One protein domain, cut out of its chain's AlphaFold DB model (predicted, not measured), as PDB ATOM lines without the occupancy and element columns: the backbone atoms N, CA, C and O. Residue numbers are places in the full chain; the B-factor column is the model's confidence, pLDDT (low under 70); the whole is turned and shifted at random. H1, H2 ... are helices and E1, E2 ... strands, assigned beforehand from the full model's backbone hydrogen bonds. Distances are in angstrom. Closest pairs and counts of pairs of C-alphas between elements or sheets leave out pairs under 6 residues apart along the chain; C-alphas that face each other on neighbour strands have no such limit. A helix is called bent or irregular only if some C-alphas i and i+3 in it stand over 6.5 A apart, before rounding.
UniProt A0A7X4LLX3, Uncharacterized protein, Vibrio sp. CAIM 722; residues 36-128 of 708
ATOM      1  N   ILE A  36     152.691  79.589 154.866       90.00
ATOM      2  CA  ILE A  36     153.797  79.280 153.956       90.00
ATOM      3  C   ILE A  36     154.564  78.101 154.544       90.00
ATOM      4  O   ILE A  36     154.925  78.142 155.716       90.00
ATOM      5  N   GLY A  37     154.830  77.074 153.744       88.69
ATOM      6  CA  GLY A  37     155.578  75.899 154.187       88.69
ATOM      7  C   GLY A  37     156.218  75.142 153.030       88.69
ATOM      8  O   GLY A  37     155.897  75.375 151.860       88.69
ATOM      9  N   GLN A  38     157.134  74.235 153.360       90.00
ATOM     10  CA  GLN A  38     157.727  73.293 152.408       90.00
ATOM     11  C   GLN A  38     157.015  71.951 152.502       90.00
ATOM     12  O   GLN A  38     156.671  71.491 153.592       90.00
ATOM     13  N   ILE A  39     156.793  71.328 151.347       91.62
ATOM     14  CA  ILE A  39     156.218  69.988 151.267       91.62
ATOM     15  C   ILE A  39     157.345  68.977 151.469       91.62
ATOM     16  O   ILE A  39     158.268  68.921 150.660       91.62
ATOM     17  N   SER A  40     157.242  68.158 152.512       88.62
ATOM     18  CA  SER A  40     158.188  67.071 152.778       88.62
ATOM     19  C   SER A  40     157.806  65.777 152.054       88.62
ATOM     20  O   SER A  40     158.684  65.015 151.651       88.62
ATOM     21  N   ASP A  41     156.507  65.525 151.860       90.81
ATOM     22  CA  ASP A  41     155.994  64.321 151.195       90.81
ATOM     23  C   ASP A  41     154.558  64.511 150.674       90.81
ATOM     24  O   ASP A  41     153.792  65.321 151.205       90.81
ATOM     25  N   ILE A  42     154.171  63.733 149.658       92.12
ATOM     26  CA  ILE A  42     152.794  63.661 149.145       92.12
ATOM     27  C   ILE A  42     152.361  62.195 149.064       92.12
ATOM     28  O   ILE A  42     152.675  61.469 148.118       92.12
ATOM     29  N   ASP A  43     151.559  61.777 150.038       90.00
ATOM     30  CA  ASP A  43     150.906  60.472 150.076       90.00
ATOM     31  C   ASP A  43     149.708  60.457 149.113       90.00
ATOM     32  O   ASP A  43     148.634  60.987 149.417       90.00
ATOM     33  N   VAL A  44     149.869  59.819 147.953       88.69
ATOM     34  CA  VAL A  44     148.794  59.692 146.957       88.69
ATOM     35  C   VAL A  44     147.850  58.518 147.246       88.69
ATOM     36  O   VAL A  44     148.237  57.532 147.873       88.69
ATOM     37  N   ASN A  45     146.614  58.587 146.734       84.00
ATOM     38  CA  ASN A  45     145.604  57.516 146.817       84.00
ATOM     39  C   ASN A  45     145.191  57.116 148.246       84.00
ATOM     40  O   ASN A  45     144.946  55.938 148.517       84.00
ATOM     41  N   ARG A  46     145.092  58.080 149.164       86.69
ATOM     42  CA  ARG A  46     144.533  57.845 150.498       86.69
ATOM     43  C   ARG A  46     143.009  58.011 150.477       86.69
ATOM     44  O   ARG A  46     142.419  58.535 149.533       86.69
ATOM     45  N   SER A  47     142.370  57.552 151.545       86.25
ATOM     46  CA  SER A  47     140.949  57.774 151.809       86.25
ATOM     47  C   SER A  47     140.786  58.236 153.249       86.25
ATOM     48  O   SER A  47     141.504  57.769 154.131       86.25
ATOM     49  N   THR A  48     139.845  59.142 153.486       85.00
ATOM     50  CA  THR A  48     139.498  59.646 154.819       85.00
ATOM     51  C   THR A  48     137.980  59.728 154.979       85.00
ATOM     52  O   THR A  48     137.240  59.591 154.003       85.00
ATOM     53  N   ILE A  49     137.497  59.918 156.204       83.31
ATOM     54  CA  ILE A  49     136.065  60.043 156.503       83.31
ATOM     55  C   ILE A  49     135.683  61.523 156.484       83.31
ATOM     56  O   ILE A  49     136.301  62.327 157.173       83.31
ATOM     57  N   SER A  50     134.639  61.875 155.738       79.00
ATOM     58  CA  SER A  50     134.012  63.198 155.741       79.00
ATOM     59  C   SER A  50     132.712  63.187 156.531       79.00
ATOM     60  O   SER A  50     131.909  62.266 156.388       79.00
ATOM     61  N   ARG A  51     132.509  64.226 157.354       75.50
ATOM     62  CA  ARG A  51     131.275  64.464 158.132       75.50
ATOM     63  C   ARG A  51     130.377  65.549 157.522       75.50
ATOM     64  O   ARG A  51     129.452  66.043 158.164       75.50
ATOM     65  N   LYS A  52     130.657  65.954 156.282       67.12
ATOM     66  CA  LYS A  52     129.914  67.006 155.576       67.12
ATOM     67  C   LYS A  52     128.482  66.521 155.280       67.12
ATOM     68  O   LYS A  52     128.309  65.505 154.615       67.12
ATOM     69  N   GLY A  53     127.466  67.242 155.769       62.62
ATOM     70  CA  GLY A  53     126.044  66.946 155.509       62.62
ATOM     71  C   GLY A  53     125.349  65.991 156.493       62.62
ATOM     72  O   GLY A  53     124.303  65.450 156.155       62.62
ATOM     73  N   GLY A  54     125.903  65.768 157.692       63.72
ATOM     74  CA  GLY A  54     125.234  65.002 158.760       63.72
ATOM     75  C   GLY A  54     125.361  63.471 158.673       63.72
ATOM     76  O   GLY A  54     124.826  62.777 159.532       63.72
ATOM     77  N   GLY A  55     126.099  62.941 157.688       69.06
ATOM     78  CA  GLY A  55     126.438  61.515 157.547       69.06
ATOM     79  C   GLY A  55     127.949  61.276 157.400       69.06
ATOM     80  O   GLY A  55     128.701  62.210 157.124       69.06
ATOM     81  N   MET A  56     128.408  60.032 157.599       78.56
ATOM     82  CA  MET A  56     129.814  59.631 157.418       78.56
ATOM     83  C   MET A  56     130.034  59.036 156.026       78.56
ATOM     84  O   MET A  56     129.534  57.952 155.738       78.56
ATOM     85  N   ASN A  57     130.822  59.713 155.189       82.56
ATOM     86  CA  ASN A  57     131.148  59.263 153.832       82.56
ATOM     87  C   ASN A  57     132.661  59.083 153.658       82.56
ATOM     88  O   ASN A  57     133.443  59.891 154.157       82.56
ATOM     89  N   LEU A  58     133.084  58.051 152.925       83.38
ATOM     90  CA  LEU A  58     134.489  57.874 152.562       83.38
ATOM     91  C   LEU A  58     134.837  58.796 151.385       83.38
ATOM     92  O   LEU A  58     134.194  58.738 150.339       83.38
ATOM     93  N   VAL A  59     135.868  59.624 151.540       85.44
ATOM     94  CA  VAL A  59     136.347  60.553 150.510       85.44
ATOM     95  C   VAL A  59     137.791  60.218 150.169       85.44
ATOM     96  O   VAL A  59     138.635  60.076 151.053       85.44
ATOM     97  N   ARG A  60     138.082  60.095 148.872       87.81
ATOM     98  CA  ARG A  60     139.447  59.916 148.376       87.81
ATOM     99  C   ARG A  60     140.195  61.243 148.455       87.81
ATOM    100  O   ARG A  60     139.689  62.269 147.994       87.81
ATOM    101  N   VAL A  61     141.381  61.197 149.042       90.94
ATOM    102  CA  VAL A  61     142.244  62.356 149.267       90.94
ATOM    103  C   VAL A  61     143.704  61.973 149.078       90.94
ATOM    104  O   VAL A  61     144.103  60.818 149.217       90.94
ATOM    105  N   GLU A  62     144.524  62.962 148.803       93.56
ATOM    106  CA  GLU A  62     145.964  62.912 148.943       93.56
ATOM    107  C   GLU A  62     146.334  63.611 150.250       93.56
ATOM    108  O   GLU A  62     145.663  64.549 150.684       93.56
ATOM    109  N   LYS A  63     147.388  63.136 150.909       93.12
ATOM    110  CA  LYS A  63     147.858  63.711 152.167       93.12
ATOM    111  C   LYS A  63     149.213  64.365 151.935       93.12
ATOM    112  O   LYS A  63     150.202  63.679 151.693       93.12
ATOM    113  N   ILE A  64     149.247  65.692 151.996       93.56
ATOM    114  CA  ILE A  64     150.483  66.472 151.904       93.56
ATOM    115  C   ILE A  64     151.063  66.600 153.307       93.56
ATOM    116  O   ILE A  64     150.341  66.945 154.244       93.56
ATOM    117  N   ARG A  65     152.352  66.298 153.456       92.50
ATOM    118  CA  ARG A  65     153.117  66.494 154.691       92.50
ATOM    119  C   ARG A  65     154.050  67.683 154.537       92.50
ATOM    120  O   ARG A  65     154.540  67.950 153.440       92.50
ATOM    121  N   PHE A  66     154.301  68.369 155.641       91.94
ATOM    122  CA  PHE A  66     155.097  69.590 155.670       91.94
ATOM    123  C   PHE A  66     156.353  69.413 156.532       91.94
ATOM    124  O   PHE A  66     156.411  68.499 157.357       91.94
ATOM    125  N   GLU A  67     157.376  70.239 156.305       84.44
ATOM    126  CA  GLU A  67     158.543  70.327 157.205       84.44
ATOM    127  C   GLU A  67     158.219  71.110 158.492       84.44
ATOM    128  O   GLU A  67     158.736  70.781 159.557       84.44
ATOM    129  N   ASP A  68     157.312  72.089 158.396       80.62
ATOM    130  CA  ASP A  68     156.826  72.933 159.494       80.62
ATOM    131  C   ASP A  68     155.354  72.618 159.845       80.62
ATOM    132  O   ASP A  68     154.636  71.972 159.079       80.62
ATOM    133  N   LEU A  69     154.874  73.099 160.997       80.19
ATOM    134  CA  LEU A  69     153.468  72.969 161.404       80.19
ATOM    135  C   LEU A  69     152.544  73.848 160.539       80.19
ATOM    136  O   LEU A  69     152.854  74.997 160.228       80.19
ATOM    137  N   THR A  70     151.380  73.309 160.174       83.06
ATOM    138  CA  THR A  70     150.310  74.046 159.476       83.06
ATOM    139  C   THR A  70     149.584  75.031 160.402       83.06
ATOM    140  O   THR A  70     149.748  74.989 161.622       83.06
ATOM    141  N   SER A  71     148.690  75.860 159.845       79.69
ATOM    142  CA  SER A  71     147.796  76.745 160.617       79.69
ATOM    143  C   SER A  71     146.954  76.026 161.680       79.69
ATOM    144  O   SER A  71     146.572  76.647 162.663       79.69
ATOM    145  N   CYS A  72     146.687  74.725 161.518       81.25
ATOM    146  CA  CYS A  72     145.942  73.916 162.490       81.25
ATOM    147  C   CYS A  72     146.842  73.131 163.454       81.25
ATOM    148  O   CYS A  72     146.380  72.181 164.078       81.25
ATOM    149  N   ASN A  73     148.128  73.490 163.561       82.88
ATOM    150  CA  ASN A  73     149.113  72.805 164.404       82.88
ATOM    151  C   ASN A  73     149.302  71.308 164.060       82.88
ATOM    152  O   ASN A  73     149.663  70.494 164.905       82.88
ATOM    153  N   GLU A  74     149.067  70.951 162.796       84.00
ATOM    154  CA  GLU A  74     149.253  69.607 162.236       84.00
ATOM    155  C   GLU A  74     150.460  69.586 161.291       84.00
ATOM    156  O   GLU A  74     150.738  70.589 160.638       84.00
ATOM    157  N   ILE A  75     151.137  68.443 161.132       87.44
ATOM    158  CA  ILE A  75     152.253  68.267 160.168       87.44
ATOM    159  C   ILE A  75     151.786  67.817 158.773       87.44
ATOM    160  O   ILE A  75     152.589  67.456 157.909       87.44
ATOM    161  N   SER A  76     150.471  67.758 158.554       91.31
ATOM    162  CA  SER A  76     149.892  67.283 157.300       91.31
ATOM    163  C   SER A  76     148.483  67.808 157.068       91.31
ATOM    164  O   SER A  76     147.758  68.081 158.020       91.31
ATOM    165  N   ALA A  77     148.078  67.884 155.805       91.19
ATOM    166  CA  ALA A  77     146.737  68.289 155.405       91.19
ATOM    167  C   ALA A  77     146.241  67.439 154.230       91.19
ATOM    168  O   ALA A  77     147.036  66.936 153.429       91.19
ATOM    169  N   ASN A  78     144.923  67.254 154.144       92.50
ATOM    170  CA  ASN A  78     144.309  66.493 153.058       92.50
ATOM    171  C   ASN A  78     144.024  67.417 151.876       92.50
ATOM    172  O   ASN A  78     143.733  68.593 152.057       92.50
ATOM    173  N   VAL A  79     144.071  66.900 150.660       93.56
ATOM    174  CA  VAL A  79     143.737  67.644 149.445       93.56
ATOM    175  C   VAL A  79     143.114  66.683 148.447       93.56
ATOM    176  O   VAL A  79     143.396  65.491 148.480       93.56
ATOM    177  N   ASN A  80     142.226  67.170 147.593       92.44
ATOM    178  CA  ASN A  80     141.805  66.452 146.401       92.44
ATOM    179  C   ASN A  80     141.480  67.456 145.287       92.44
ATOM    180  O   ASN A  80     141.531  68.669 145.482       92.44
ATOM    181  N   TRP A  81     141.171  66.947 144.097       91.12
ATOM    182  CA  TRP A  81     140.844  67.796 142.949       91.12
ATOM    183  C   TRP A  81     139.644  68.717 143.222       91.12
ATOM    184  O   TRP A  81     139.690  69.888 142.856       91.12
ATOM    185  N   ASP A  82     138.621  68.215 143.920       89.50
ATOM    186  CA  ASP A  82     137.409  68.966 144.267       89.50
ATOM    187  C   ASP A  82     137.706  70.112 145.248       89.50
ATOM    188  O   ASP A  82     137.257  71.237 145.039       89.50
ATOM    189  N   SER A  83     138.547  69.878 146.264       90.56
ATOM    190  CA  SER A  83     138.902  70.901 147.253       90.56
ATOM    191  C   SER A  83     139.689  72.062 146.650       90.56
ATOM    192  O   SER A  83     139.540  73.188 147.112       90.56
ATOM    193  N   LEU A  84     140.480  71.807 145.603       92.19
ATOM    194  CA  LEU A  84     141.186  72.841 144.837       92.19
ATOM    195  C   LEU A  84     140.327  73.482 143.733       92.19
ATOM    196  O   LEU A  84     140.819  74.358 143.019       92.19
ATOM    197  N   GLY A  85     139.078  73.041 143.544       90.94
ATOM    198  CA  GLY A  85     138.211  73.501 142.455       90.94
ATOM    199  C   GLY A  85     138.727  73.132 141.056       90.94
ATOM    200  O   GLY A  85     138.455  73.845 140.092       90.94
ATOM    201  N   MET A  86     139.500  72.050 140.939       92.19
ATOM    202  CA  MET A  86     140.143  71.594 139.700       92.19
ATOM    203  C   MET A  86     139.444  70.368 139.121       92.19
ATOM    204  O   MET A  86     138.831  69.594 139.845       92.19
ATOM    205  N   LYS A  87     139.597  70.098 137.822       91.44
ATOM    206  CA  LYS A  87     139.161  68.811 137.250       91.44
ATOM    207  C   LYS A  87     140.161  67.700 137.589       91.44
ATOM    208  O   LYS A  87     141.369  67.930 137.637       91.44
ATOM    209  N   ALA A  88     139.681  66.464 137.737       84.12
ATOM    210  CA  ALA A  88     140.512  65.312 138.114       84.12
ATOM    211  C   ALA A  88     141.729  65.063 137.190       84.12
ATOM    212  O   ALA A  88     142.779  64.627 137.664       84.12
ATOM    213  N   GLU A  89     141.623  65.353 135.888       83.44
ATOM    214  CA  GLU A  89     142.740  65.177 134.942       83.44
ATOM    215  C   GLU A  89     143.798  66.291 135.029       83.44
ATOM    216  O   GLU A  89     144.991  66.029 134.866       83.44
ATOM    217  N   GLU A  90     143.395  67.518 135.365       90.00
ATOM    218  CA  GLU A  90     144.312  68.647 135.591       90.00
ATOM    219  C   GLU A  90     145.092  68.458 136.899       90.00
ATOM    220  O   GLU A  90     146.296  68.724 136.973       90.00
ATOM    221  N   TYR A  91     144.422  67.900 137.908       91.38
ATOM    222  CA  TYR A  91     144.960  67.678 139.244       91.38
ATOM    223  C   TYR A  91     146.196  66.768 139.276       91.38
ATOM    224  O   TYR A  91     147.169  67.064 139.972       91.38
ATOM    225  N   LYS A  92     146.225  65.693 138.474       87.75
ATOM    226  CA  LYS A  92     147.399  64.797 138.398       87.75
ATOM    227  C   LYS A  92     148.645  65.539 137.911       87.75
ATOM    228  O   LYS A  92     149.733  65.360 138.458       87.75
ATOM    229  N   THR A  93     148.492  66.366 136.877       89.88
ATOM    230  CA  THR A  93     149.587  67.171 136.314       89.88
ATOM    231  C   THR A  93     150.020  68.252 137.299       89.88
ATOM    232  O   THR A  93     151.218  68.452 137.505       89.88
ATOM    233  N   PHE A  94     149.054  68.887 137.964       92.81
ATOM    234  CA  PHE A  94     149.298  69.872 139.009       92.81
ATOM    235  C   PHE A  94     150.109  69.296 140.179       92.81
ATOM    236  O   PHE A  94     151.143  69.863 140.535       92.81
ATOM    237  N   LEU A  95     149.715  68.140 140.727       90.62
ATOM    238  CA  LEU A  95     150.452  67.483 141.811       90.62
ATOM    239  C   LEU A  95     151.863  67.069 141.387       90.62
ATOM    240  O   LEU A  95     152.800  67.262 142.152       90.62
ATOM    241  N   ARG A  96     152.049  66.548 140.165       88.19
ATOM    242  CA  ARG A  96     153.392  66.216 139.652       88.19
ATOM    243  C   ARG A  96     154.291  67.447 139.570       88.19
ATOM    244  O   ARG A  96     155.446  67.372 139.977       88.19
ATOM    245  N   LYS A  97     153.763  68.568 139.066       90.31
ATOM    246  CA  LYS A  97     154.493  69.840 138.995       90.31
ATOM    247  C   LYS A  97     154.835  70.360 140.394       90.31
ATOM    248  O   LYS A  97     155.989  70.678 140.652       90.31
ATOM    249  N   THR A  98     153.852  70.371 141.290       90.69
ATOM    250  CA  THR A  98     154.001  70.802 142.689       90.69
ATOM    251  C   THR A  98     155.038  69.949 143.416       90.69
ATOM    252  O   THR A  98     155.892  70.476 144.117       90.69
ATOM    253  N   TRP A  99     155.027  68.633 143.202       88.88
ATOM    254  CA  TRP A  99     156.007  67.729 143.796       88.88
ATOM    255  C   TRP A  99     157.419  67.929 143.239       88.88
ATOM    256  O   TRP A  99     158.381  67.878 143.996       88.88
ATOM    257  N   ALA A 100     157.565  68.184 141.935       82.25
ATOM    258  CA  ALA A 100     158.868  68.505 141.350       82.25
ATOM    259  C   ALA A 100     159.455  69.791 141.959       82.25
ATOM    260  O   ALA A 100     160.601  69.785 142.393       82.25
ATOM    261  N   GLN A 101     158.634  70.837 142.080       86.06
ATOM    262  CA  GLN A 101     158.989  72.093 142.750       86.06
ATOM    263  C   GLN A 101     159.328  71.871 144.237       86.06
ATOM    264  O   GLN A 101     160.340  72.348 144.735       86.06
ATOM    265  N   ALA A 102     158.547  71.056 144.950       85.94
ATOM    266  CA  ALA A 102     158.840  70.699 146.337       85.94
ATOM    267  C   ALA A 102     160.190  69.985 146.496       85.94
ATOM    268  O   ALA A 102     160.933  70.278 147.430       85.94
ATOM    269  N   LYS A 103     160.556  69.095 145.563       80.06
ATOM    270  CA  LYS A 103     161.873  68.440 145.563       80.06
ATOM    271  C   LYS A 103     163.032  69.408 145.328       80.06
ATOM    272  O   LYS A 103     164.116  69.178 145.873       80.06
ATOM    273  N   ASP A 104     162.806  70.486 144.578       76.06
ATOM    274  CA  ASP A 104     163.741  71.616 144.451       76.06
ATOM    275  C   ASP A 104     163.827  72.479 145.725       76.06
ATOM    276  O   ASP A 104     164.698  73.343 145.861       76.06
ATOM    277  N   GLY A 105     163.014  72.138 146.728       76.81
ATOM    278  CA  GLY A 105     162.946  72.776 148.031       76.81
ATOM    279  C   GLY A 105     161.993  73.962 148.046       76.81
ATOM    280  O   GLY A 105     162.070  74.766 148.972       76.81
ATOM    281  N   ASP A 106     161.165  74.153 147.016       86.00
ATOM    282  CA  ASP A 106     160.290  75.319 146.852       86.00
ATOM    283  C   ASP A 106     159.329  75.485 148.031       86.00
ATOM    284  O   ASP A 106     158.779  74.519 148.566       86.00
ATOM    285  N   TYR A 107     159.125  76.740 148.436       88.75
ATOM    286  CA  TYR A 107     158.071  77.090 149.377       88.75
ATOM    287  C   TYR A 107     156.749  77.240 148.632       88.75
ATOM    288  O   TYR A 107     156.691  77.668 147.474       88.75
ATOM    289  N   PHE A 108     155.668  76.938 149.336       92.69
ATOM    290  CA  PHE A 108     154.320  77.127 148.837       92.69
ATOM    291  C   PHE A 108     153.482  77.826 149.892       92.69
ATOM    292  O   PHE A 108     153.649  77.604 151.093       92.69
ATOM    293  N   LYS A 109     152.557  78.656 149.428       92.50
ATOM    294  CA  LYS A 109     151.497  79.229 150.241       92.50
ATOM    295  C   LYS A 109     150.258  78.351 150.119       92.50
ATOM    296  O   LYS A 109     149.729  78.149 149.026       92.50
ATOM    297  N   PHE A 110     149.797  77.843 151.249       92.69
ATOM    298  CA  PHE A 110     148.636  76.975 151.365       92.69
ATOM    299  C   PHE A 110     147.475  77.751 151.957       92.69
ATOM    300  O   PHE A 110     147.656  78.484 152.922       92.69
ATOM    301  N   THR A 111     146.282  77.572 151.402       89.88
ATOM    302  CA  THR A 111     145.020  77.981 152.034       89.88
ATOM    303  C   THR A 111     144.202  76.736 152.307       89.88
ATOM    304  O   THR A 111     144.222  75.799 151.506       89.88
ATOM    305  N   THR A 112     143.498  76.712 153.429       87.56
ATOM    306  CA  THR A 112     142.802  75.524 153.913       87.56
ATOM    307  C   THR A 112     141.401  75.858 154.407       87.56
ATOM    308  O   THR A 112     141.050  77.026 154.571       87.56
ATOM    309  N   THR A 113     140.582  74.836 154.643       85.62
ATOM    310  CA  THR A 113     139.327  74.980 155.391       85.62
ATOM    311  C   THR A 113     139.596  75.326 156.860       85.62
ATOM    312  O   THR A 113     140.736  75.253 157.321       85.62
ATOM    313  N   ALA A 114     138.553  75.687 157.611       81.19
ATOM    314  CA  ALA A 114     138.657  75.860 159.060       81.19
ATOM    315  C   ALA A 114     139.083  74.544 159.749       81.19
ATOM    316  O   ALA A 114     138.786  73.454 159.246       81.19
ATOM    317  N   CYS A 115     139.816  74.652 160.864       80.62
ATOM    318  CA  CYS A 115     140.442  73.511 161.546       80.62
ATOM    319  C   CYS A 115     139.425  72.548 162.185       80.62
ATOM    320  O   CYS A 115     139.732  71.380 162.411       80.62
ATOM    321  N   ASP A 116     138.205  73.022 162.429       77.50
ATOM    322  CA  ASP A 116     137.075  72.258 162.959       77.50
ATOM    323  C   ASP A 116     136.337  71.424 161.889       77.50
ATOM    324  O   ASP A 116     135.527  70.552 162.224       77.50
ATOM    325  N   GLN A 117     136.626  71.628 160.597       78.00
ATOM    326  CA  GLN A 117     136.054  70.826 159.514       78.00
ATOM    327  C   GLN A 117     136.794  69.493 159.358       78.00
ATOM    328  O   GLN A 117     138.016  69.457 159.242       78.00
ATOM    329  N   TYR A 118     136.045  68.384 159.293       79.38
ATOM    330  CA  TYR A 118     136.610  67.038 159.145       79.38
ATOM    331  C   TYR A 118     136.169  66.342 157.835       79.38
ATOM    332  O   TYR A 118     134.971  66.059 157.674       79.38
ATOM    333  N   PRO A 119     137.107  66.015 156.918       82.69
ATOM    334  CA  PRO A 119     138.546  66.286 157.006       82.69
ATOM    335  C   PRO A 119     138.875  67.769 156.775       82.69
ATOM    336  O   PRO A 119     138.208  68.439 155.990       82.69
ATOM    337  N   TYR A 120     139.952  68.244 157.401       85.38
ATOM    338  CA  TYR A 120     140.564  69.534 157.094       85.38
ATOM    339  C   TYR A 120     141.273  69.438 155.737       85.38
ATOM    340  O   TYR A 120     142.124  68.555 155.539       85.38
ATOM    341  N   MET A 121     140.871  70.302 154.799       88.94
ATOM    342  CA  MET A 121     141.256  70.237 153.389       88.94
ATOM    343  C   MET A 121     142.056  71.467 152.959       88.94
ATOM    344  O   MET A 121     141.715  72.595 153.305       88.94
ATOM    345  N   ILE A 122     143.067  71.263 152.116       92.19
ATOM    346  CA  ILE A 122     143.728  72.324 151.361       92.19
ATOM    347  C   ILE A 122     142.806  72.751 150.221       92.19
ATOM    348  O   ILE A 122     142.390  71.933 149.398       92.19
ATOM    349  N   THR A 123     142.511  74.044 150.170       90.81
ATOM    350  CA  THR A 123     141.654  74.668 149.157       90.81
ATOM    351  C   THR A 123     142.443  75.467 148.126       90.81
ATOM    352  O   THR A 123     141.942  75.739 147.037       90.81
ATOM    353  N   LYS A 124     143.701  75.814 148.425       92.69
ATOM    354  CA  LYS A 124     144.595  76.489 147.478       92.69
ATOM    355  C   LYS A 124     146.054  76.138 147.750       92.69
ATOM    356  O   LYS A 124     146.474  76.127 148.905       92.69
ATOM    357  N   ILE A 125     146.824  75.899 146.689       94.25
ATOM    358  CA  ILE A 125     148.280  75.715 146.732       94.25
ATOM    359  C   ILE A 125     148.893  76.688 145.729       94.25
ATOM    360  O   ILE A 125     148.634  76.592 144.529       94.25
ATOM    361  N   GLU A 126     149.696  77.625 146.219       92.56
ATOM    362  CA  GLU A 126     150.368  78.631 145.400       92.56
ATOM    363  C   GLU A 126     151.878  78.476 145.545       92.56
ATOM    364  O   GLU A 126     152.411  78.530 146.649       92.56
ATOM    365  N   HIS A 127     152.579  78.290 144.430       91.19
ATOM    366  CA  HIS A 127     154.041  78.316 144.413       91.19
ATOM    367  C   HIS A 127     154.542  79.699 144.845       91.19
ATOM    368  O   HIS A 127     154.043  80.719 144.361       91.19
ATOM    369  N   CYS A 128     155.489  79.749 145.783       88.44
ATOM    370  CA  CYS A 128     155.963  81.019 146.311       88.44
ATOM    371  C   CYS A 128     156.780  81.793 145.276       88.44
ATOM    372  O   CYS A 128     157.835  81.361 144.823       88.44
TER     373      CYS A 128
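AT A GLANCE: This is residues 36 to 128 of the 708 residues of an uncharacterized protein of Vibrio sp. CAIM 722 (UniProt A0A7X4LLX3). One five-stranded sheet is folded back on itself into two leaves, E3 and E2 facing E4 and E5, with the long, bent strand E1 as the hinge. The sheet is curled like part of a barrel, and the one helix, H1, packs on it, mostly on E1. The printed part has 93 residues, with E1, E2, E3, H1, E4 and E5 in chain order; the sheet runs E3 E2 E1 E4 E5, all antiparallel. The class is mixed, helices and strands; the whole is compact, with a radius of gyration of the C-alphas of 12.7 A and spans of 41 by 31 by 18 A.

HOW THE PARTS SIT: E1, residues 36 to 50, bends by 99 degrees at residue 45. Its pairing is staggered: residues 36 to 38 pair with E4, residues 107 to 112, where N 37 and O 108 are 3.0 A apart, and residues 39 to 50 pair with E2, residues 57 to 66, where N 43 and O 63 are 2.9 A apart. E3, residues 76 to 79, follows E2, with N 64 and O 77 2.9 A apart; E1, E2 and E3 form a meander, each strand the antiparallel neighbour of the one before. E4 and E5, residues 122 to 127, form a hairpin, with N 109 and O 126 2.8 A apart. Between the leaves, the closest C-alphas of E3 and E5 are those of Val 79 and Ile 122, 5.1 A apart. H1, residues 88 to 103, is on the sheet at a height of 7.2 A; its closest C-alpha pair with E1 is Ala 102 and Ile 39, 5.6 A. In H1, 10 of 12 O i to N i+4 pairs are within hydrogen-bond range.

IN THESE COORDINATES: E1 begins at C-alpha 36, (153.797, 79.280, 153.956), and is 25.6 A long; E2 is 26.1 A, H1 22.8 A and E4 16.0 A. E3 is four residues and E5 six, ending at C-alpha 127, (154.041, 78.316, 144.413).

THE WHOLE: The C-alphas of Gly 54 and Asp 104 are the two farthest apart, 41.6 A. The printed part has no cut; its links are short, that from H1 to E4 tight. Residues 52 to 55 have pLDDT under 70.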